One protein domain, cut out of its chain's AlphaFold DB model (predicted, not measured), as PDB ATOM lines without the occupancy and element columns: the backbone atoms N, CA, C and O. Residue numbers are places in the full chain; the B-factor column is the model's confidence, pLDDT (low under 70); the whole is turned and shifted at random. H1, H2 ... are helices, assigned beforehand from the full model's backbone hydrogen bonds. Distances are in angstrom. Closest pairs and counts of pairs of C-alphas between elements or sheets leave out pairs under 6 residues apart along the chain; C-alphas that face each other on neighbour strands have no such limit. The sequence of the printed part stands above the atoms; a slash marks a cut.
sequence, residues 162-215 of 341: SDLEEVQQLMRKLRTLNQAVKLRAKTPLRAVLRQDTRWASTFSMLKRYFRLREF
ATOM      1  N   SER A 162     185.704 156.382 184.009       85.81
ATOM      2  CA  SER A 162     184.499 156.298 184.851       85.81
ATOM      3  C   SER A 162     184.699 155.330 186.014       85.81
ATOM      4  O   SER A 162     184.559 155.712 187.175       85.81
ATOM      5  N   ASP A 163     185.134 154.110 185.705       82.06
ATOM      6  CA  ASP A 163     185.327 153.037 186.680       82.06
ATOM      7  C   ASP A 163     186.456 153.402 187.657       82.06
ATOM      8  O   ASP A 163     186.394 153.138 188.861       82.06
ATOM      9  N   LEU A 164     187.508 154.061 187.154       86.31
ATOM     10  CA  LEU A 164     188.604 154.558 187.984       86.31
ATOM     11  C   LEU A 164     188.148 155.647 188.959       86.31
ATOM     12  O   LEU A 164     188.639 155.675 190.094       86.31
ATOM     13  N   GLU A 165     187.243 156.538 188.549       84.75
ATOM     14  CA  GLU A 165     186.699 157.562 189.440       84.75
ATOM     15  C   GLU A 165     185.781 156.947 190.504       84.75
ATOM     16  O   GLU A 165     185.876 157.338 191.668       84.75
ATOM     17  N   GLU A 166     184.983 155.930 190.174       75.69
ATOM     18  CA  GLU A 166     184.191 155.187 191.167       75.69
ATOM     19  C   GLU A 166     185.086 154.546 192.240       75.69
ATOM     20  O   GLU A 166     184.875 154.729 193.447       75.69
ATOM     21  N   VAL A 167     186.164 153.873 191.824       75.81
ATOM     22  CA  VAL A 167     187.147 153.301 192.759       75.81
ATOM     23  C   VAL A 167     187.814 154.400 193.596       75.81
ATOM     24  O   VAL A 167     188.001 154.232 194.805       75.81
ATOM     25  N   GLN A 168     188.154 155.545 192.998       84.19
ATOM     26  CA  GLN A 168     188.732 156.691 193.710       84.19
ATOM     27  C   GLN A 168     187.764 157.255 194.762       84.19
ATOM     28  O   GLN A 168     188.190 157.566 195.882       84.19
ATOM     29  N   GLN A 169     186.472 157.376 194.449       73.75
ATOM     30  CA  GLN A 169     185.439 157.828 195.384       73.75
ATOM     31  C   GLN A 169     185.280 156.861 196.560       73.75
ATOM     32  O   GLN A 169     185.303 157.293 197.719       73.75
ATOM     33  N   LEU A 170     185.229 155.553 196.292       70.38
ATOM     34  CA  LEU A 170     185.216 154.532 197.338       70.38
ATOM     35  C   LEU A 170     186.459 154.638 198.233       70.38
ATOM     36  O   LEU A 170     186.356 154.665 199.460       70.38
ATOM     37  N   MET A 171     187.645 154.766 197.638       78.38
ATOM     38  CA  MET A 171     188.893 154.906 198.389       78.38
ATOM     39  C   MET A 171     188.931 156.189 199.232       78.38
ATOM     40  O   MET A 171     189.481 156.176 200.337       78.38
ATOM     41  N   ARG A 172     188.312 157.289 198.773       76.75
ATOM     42  CA  ARG A 172     188.110 158.508 199.579       76.75
ATOM     43  C   ARG A 172     187.192 158.231 200.771       76.75
ATOM     44  O   ARG A 172     187.562 158.596 201.889       76.75
ATOM     45  N   LYS A 173     186.063 157.537 200.567       67.38
ATOM     46  CA  LYS A 173     185.126 157.133 201.636       67.38
ATOM     47  C   LYS A 173     185.835 156.286 202.696       67.38
ATOM     48  O   LYS A 173     185.771 156.614 203.879       67.38
ATOM     49  N   LEU A 174     186.612 155.284 202.279       60.97
ATOM     50  CA  LEU A 174     187.395 154.409 203.166       60.97
ATOM     51  C   LEU A 174     188.518 155.137 203.927       60.97
ATOM     52  O   LEU A 174     189.033 154.620 204.919       60.97
ATOM     53  N   ARG A 175     188.915 156.336 203.483       74.56
ATOM     54  CA  ARG A 175     189.907 157.178 204.165       74.56
ATOM     55  C   ARG A 175     189.289 158.097 205.225       74.56
ATOM     56  O   ARG A 175     190.035 158.663 206.022       74.56
ATOM     57  N   THR A 176     187.964 158.257 205.245       69.69
ATOM     58  CA  THR A 176     187.278 159.023 206.298       69.69
ATOM     59  C   THR A 176     187.522 158.385 207.662       69.69
ATOM     60  O   THR A 176     187.712 157.175 207.759       69.69
ATOM     61  N   LEU A 177     187.534 159.188 208.727       69.38
ATOM     62  CA  LEU A 177     187.940 158.730 210.059       69.38
ATOM     63  C   LEU A 177     187.134 157.504 210.526       69.38
ATOM     64  O   LEU A 177     187.723 156.496 210.912       69.38
ATOM     65  N   ASN A 178     185.807 157.562 210.401       60.94
ATOM     66  CA  ASN A 178     184.903 156.496 210.842       60.94
ATOM     67  C   ASN A 178     185.109 155.202 210.041       60.94
ATOM     68  O   ASN A 178     185.243 154.125 210.620       60.94
ATOM     69  N   GLN A 179     185.200 155.308 208.715       61.59
ATOM     70  CA  GLN A 179     185.367 154.141 207.846       61.59
ATOM     71  C   GLN A 179     186.779 153.556 207.936       61.59
ATOM     72  O   GLN A 179     186.951 152.341 207.933       61.59
ATOM     73  N   ALA A 180     187.799 154.393 208.126       66.12
ATOM     74  CA  ALA A 180     189.162 153.936 208.354       66.12
ATOM     75  C   ALA A 180     189.295 153.160 209.674       66.12
ATOM     76  O   ALA A 180     190.094 152.227 209.742       66.12
ATOM     77  N   VAL A 181     188.537 153.518 210.718       65.62
ATOM     78  CA  VAL A 181     188.495 152.758 211.979       65.62
ATOM     79  C   VAL A 181     187.842 151.394 211.766       65.62
ATOM     80  O   VAL A 181     188.442 150.384 212.132       65.62
ATOM     81  N   LYS A 182     186.679 151.349 211.103       63.12
ATOM     82  CA  LYS A 182     186.012 150.086 210.739       63.12
ATOM     83  C   LYS A 182     186.920 149.185 209.897       63.12
ATOM     84  O   LYS A 182     187.039 147.993 210.169       63.12
ATOM     85  N   LEU A 183     187.623 149.761 208.921       64.12
ATOM     86  CA  LEU A 183     188.541 149.025 208.057       64.12
ATOM     87  C   LEU A 183     189.732 148.456 208.838       64.12
ATOM     88  O   LEU A 183     190.081 147.297 208.644       64.12
ATOM     89  N   ARG A 184     190.316 149.233 209.762       74.44
ATOM     90  CA  ARG A 184     191.432 148.783 210.616       74.44
ATOM     91  C   ARG A 184     191.066 147.610 211.519       74.44
ATOM     92  O   ARG A 184     191.951 146.832 211.858       74.44
ATOM     93  N   ALA A 185     189.794 147.483 211.897       68.12
ATOM     94  CA  ALA A 185     189.312 146.339 212.664       68.12
ATOM     95  C   ALA A 185     189.311 145.039 211.838       68.12
ATOM     96  O   ALA A 185     189.483 143.964 212.402       68.12
ATOM     97  N   LYS A 186     189.151 145.138 210.509       67.94
ATOM     98  CA  LYS A 186     189.125 143.989 209.588       67.94
ATOM     99  C   LYS A 186     190.487 143.699 208.949       67.94
ATOM    100  O   LYS A 186     190.795 142.553 208.649       67.94
ATOM    101  N   THR A 187     191.306 144.724 208.710       74.25
ATOM    102  CA  THR A 187     192.592 144.587 208.015       74.25
ATOM    103  C   THR A 187     193.585 145.688 208.403       74.25
ATOM    104  O   THR A 187     193.198 146.844 208.572       74.25
ATOM    105  N   PRO A 188     194.900 145.400 208.480       80.94
ATOM    106  CA  PRO A 188     195.917 146.437 208.674       80.94
ATOM    107  C   PRO A 188     196.096 147.347 207.443       80.94
ATOM    108  O   PRO A 188     196.801 148.360 207.505       80.94
ATOM    109  N   LEU A 189     195.500 146.991 206.302       79.50
ATOM    110  CA  LEU A 189     195.603 147.751 205.063       79.50
ATOM    111  C   LEU A 189     194.832 149.078 205.146       79.50
ATOM    112  O   LEU A 189     193.770 149.185 205.747       79.50
ATOM    113  N   ARG A 190     195.367 150.112 204.489       82.44
ATOM    114  CA  ARG A 190     194.736 151.443 204.388       82.44
ATOM    115  C   ARG A 190     194.273 151.724 202.962       82.44
ATOM    116  O   ARG A 190     194.902 151.245 202.020       82.44
ATOM    117  N   ALA A 191     193.237 152.532 202.779       74.75
ATOM    118  CA  ALA A 191     192.889 153.030 201.451       74.75
ATOM    119  C   ALA A 191     194.035 153.867 200.854       74.75
ATOM    120  O   ALA A 191     194.760 154.561 201.573       74.75
ATOM    121  N   VAL A 192     194.205 153.780 199.535       85.19
ATOM    122  CA  VAL A 192     195.207 154.529 198.763       85.19
ATOM    123  C   VAL A 192     194.465 155.274 197.667       85.19
ATOM    124  O   VAL A 192     193.678 154.660 196.959       85.19
ATOM    125  N   LEU A 193     194.709 156.579 197.541       82.69
ATOM    126  CA  LEU A 193     194.122 157.392 196.477       82.69
ATOM    127  C   LEU A 193     195.058 157.461 195.274       82.69
ATOM    128  O   LEU A 193     196.281 157.523 195.445       82.69
ATOM    129  N   ARG A 194     194.475 157.551 194.078       83.44
ATOM    130  CA  ARG A 194     195.183 158.036 192.894       83.44
ATOM    131  C   ARG A 194     195.542 159.515 193.083       83.44
ATOM    132  O   ARG A 194     194.789 160.277 193.698       83.44
ATOM    133  N   GLN A 195     196.716 159.890 192.595       75.62
ATOM    134  CA  GLN A 195     197.271 161.239 192.608       75.62
ATOM    135  C   GLN A 195     197.889 161.514 191.239       75.62
ATOM    136  O   GLN A 195     198.815 160.809 190.836       75.62
ATOM    137  N   ASP A 196     197.432 162.563 190.564       63.34
ATOM    138  CA  ASP A 196     197.864 162.880 189.196       63.34
ATOM    139  C   ASP A 196     199.369 163.145 189.093       63.34
ATOM    140  O   ASP A 196     200.009 162.812 188.095       63.34
ATOM    141  N   THR A 197     199.954 163.686 190.164       57.53
ATOM    142  CA  THR A 197     201.387 163.982 190.277       57.53
ATOM    143  C   THR A 197     202.239 162.759 190.629       57.53
ATOM    144  O   THR A 197     203.461 162.844 190.581       57.53
ATOM    145  N   ARG A 198     201.638 161.604 190.957       66.25
ATOM    146  CA  ARG A 198     202.365 160.361 191.274       66.25
ATOM    147  C   ARG A 198     202.016 159.258 190.286       66.25
ATOM    148  O   ARG A 198     200.963 158.632 190.370       66.25
ATOM    149  N   TRP A 199     202.953 158.968 189.395       70.69
ATOM    150  CA  TRP A 199     202.750 158.160 188.189       70.69
ATOM    151  C   TRP A 199     202.238 156.727 188.423       70.69
ATOM    152  O   TRP A 199     201.444 156.214 187.648       70.69
ATOM    153  N   ALA A 200     202.614 156.072 189.524       76.94
ATOM    154  CA  ALA A 200     202.143 154.715 189.835       76.94
ATOM    155  C   ALA A 200     200.853 154.679 190.683       76.94
ATOM    156  O   ALA A 200     200.453 153.613 191.166       76.94
ATOM    157  N   SER A 201     200.225 155.828 190.946       81.69
ATOM    158  CA  SER A 201     199.148 155.937 191.933       81.69
ATOM    159  C   SER A 201     197.860 155.235 191.498       81.69
ATOM    160  O   SER A 201     197.260 154.559 192.329       81.69
ATOM    161  N   THR A 202     197.486 155.286 190.214       83.56
ATOM    162  CA  THR A 202     196.321 154.562 189.672       83.56
ATOM    163  C   THR A 202     196.480 153.053 189.839       83.56
ATOM    164  O   THR A 202     195.616 152.392 190.414       83.56
ATOM    165  N   PHE A 203     197.634 152.505 189.446       84.56
ATOM    166  CA  PHE A 203     197.947 151.091 189.666       84.56
ATOM    167  C   PHE A 203     197.952 150.733 191.158       84.56
ATOM    168  O   PHE A 203     197.396 149.714 191.563       84.56
ATOM    169  N   SER A 204     198.545 151.584 191.998       86.50
ATOM    170  CA  SER A 204     198.600 151.372 193.449       86.50
ATOM    171  C   SER A 204     197.212 151.389 194.093       86.50
ATOM    172  O   SER A 204     196.954 150.583 194.988       86.50
ATOM    173  N   MET A 205     196.324 152.275 193.631       90.62
ATOM    174  CA  MET A 205     194.928 152.350 194.047       90.62
ATOM    175  C   MET A 205     194.191 151.071 193.662       90.62
ATOM    176  O   MET A 205     193.650 150.422 194.548       90.62
ATOM    177  N   LEU A 206     194.237 150.654 192.395       84.44
ATOM    178  CA  LEU A 206     193.571 149.430 191.936       84.44
ATOM    179  C   LEU A 206     194.096 148.190 192.663       84.44
ATOM    180  O   LEU A 206     193.326 147.409 193.217       84.44
ATOM    181  N   LYS A 207     195.421 148.044 192.762       86.81
ATOM    182  CA  LYS A 207     196.052 146.950 193.510       86.81
ATOM    183  C   LYS A 207     195.615 146.944 194.975       86.81
ATOM    184  O   LYS A 207     195.436 145.877 195.560       86.81
ATOM    185  N   ARG A 208     195.466 148.120 195.595       85.88
ATOM    186  CA  ARG A 208     194.958 148.226 196.965       85.88
ATOM    187  C   ARG A 208     193.472 147.887 197.029       85.88
ATOM    188  O   ARG A 208     193.099 147.167 197.943       85.88
ATOM    189  N   TYR A 209     192.669 148.358 196.083       77.69
ATOM    190  CA  TYR A 209     191.237 148.092 196.004       77.69
ATOM    191  C   TYR A 209     190.976 146.590 195.938       77.69
ATOM    192  O   TYR A 209     190.283 146.075 196.804       77.69
ATOM    193  N   PHE A 210     191.626 145.860 195.026       80.06
ATOM    194  CA  PHE A 210     191.443 144.409 194.916       80.06
ATOM    195  C   PHE A 210     191.824 143.652 196.194       80.06
ATOM    196  O   PHE A 210     191.156 142.691 196.548       80.06
ATOM    197  N   ARG A 211     192.838 144.119 196.937       81.38
ATOM    198  CA  ARG A 211     193.190 143.549 198.251       81.38
ATOM    199  C   ARG A 211     192.218 143.927 199.364       81.38
ATOM    200  O   ARG A 211     192.126 143.206 200.346       81.38
ATOM    201  N   LEU A 212     191.577 145.092 199.272       69.56
ATOM    202  CA  LEU A 212     190.582 145.540 200.243       69.56
ATOM    203  C   LEU A 212     189.204 144.943 199.957       69.56
ATOM    204  O   LEU A 212     188.439 144.787 200.898       69.56
ATOM    205  N   ARG A 213     188.908 144.582 198.703       72.50
ATOM    206  CA  ARG A 213     187.617 144.046 198.251       72.50
ATOM    207  C   ARG A 213     187.123 142.884 199.114       72.50
ATOM    208  O   ARG A 213     185.944 142.834 199.417       72.50
ATOM    209  N   GLU A 214     188.017 142.008 199.562       70.81
ATOM    210  CA  GLU A 214     187.687 140.866 200.433       70.81
ATOM    211  C   GLU A 214     187.273 141.278 201.860       70.81
ATOM    212  O   GLU A 214     186.545 140.556 202.533       70.81
ATOM    213  N   PHE A 215     187.725 142.445 202.331       62.31
ATOM    214  CA  PHE A 215     187.453 142.980 203.676       62.31
ATOM    215  C   PHE A 215     186.353 144.042 203.687       62.31
ATOM    216  O   PHE A 215     185.804 144.372 204.743       62.31
TER     217      PHE A 215
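AT A GLANCE: This is residues 162 to 215 of the 341 residues of an uncharacterized protein of Phytophthora cactorum (UniProt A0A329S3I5). Two helices, H1 and H2, make a corner of about a right angle, and a third, H3, packs on H1 at a steep angle, on the side of H1 toward which H2 runs. H2 makes one end of the long axis, the chain then runs back from it through the middle, near Ala 191, and the loop round Thr 197 makes the other end before H3 begins. The printed part has 54 residues with three named helices, in the order H1, H2, H3, and no named strand; the class is all helix. The whole is compact, with a radius of gyration of the C-alphas of 10.8 A, and elongated, its C-alphas spanning 30 by 19 by 18 A.

HOW THE PARTS SIT: H1, residues 162 to 175, comes first, and a tight link of one residue, Thr 176, joins it to H2, residues 177 to 186. H1 and H2 only just touch, with 3 pairs of C-alphas within 8 A, and they touch only at the corner by their link. H1 touches H2 with residues 173 to 174 alone, and the closest C-alphas are those of Leu 174 and Ala 180, 5.5 A apart. Their lines stand about perpendicular, at 89 degrees. A long link of 14 residues, 187 to 200, leads from H2 to H3, residues 201 to 213. H2 and H3 are apart. H3 touches H1; the closest C-alphas are those of Val 167 and Tyr 209, 7.4 A apart, and the centres are 10.2 A apart. H1 and H3 run the same way at a steep tilt of 68 degrees, only just short of about perpendicular. In H1 and H3 every O i to N i+4 pair is within hydrogen-bond range; in H2 it is 5 of 6.

IN THESE COORDINATES: H1 begins at C-alpha 162, at (184.499, 156.298, 184.851), and is 20.1 A long from first to last C-alpha. H2 measures 14.8 A from C-alpha 177, at (187.940, 158.730, 210.059), to C-alpha 186. H3 is 17.7 A long and ends at C-alpha 213, at (187.617, 144.046, 198.251).

THE WHOLE: The two C-alphas farthest apart are those of Ala 185 and Thr 197, at 31.0 A, and the first and last printed C-alphas, of Ser 162 and Phe 215, are 23.2 A apart. The printed part has no cut. The C-alphas of residues 187 to 200, a stretch with no named element, lie 3 to 17 A from the mean of all C-alphas. The mean pLDDT of the printed part is 75.2; H2 has a mean of 66. The 17 residues under 70 are 173 to 174, 176 to 183, 185 to 186, 196 to 198, 212 and 215.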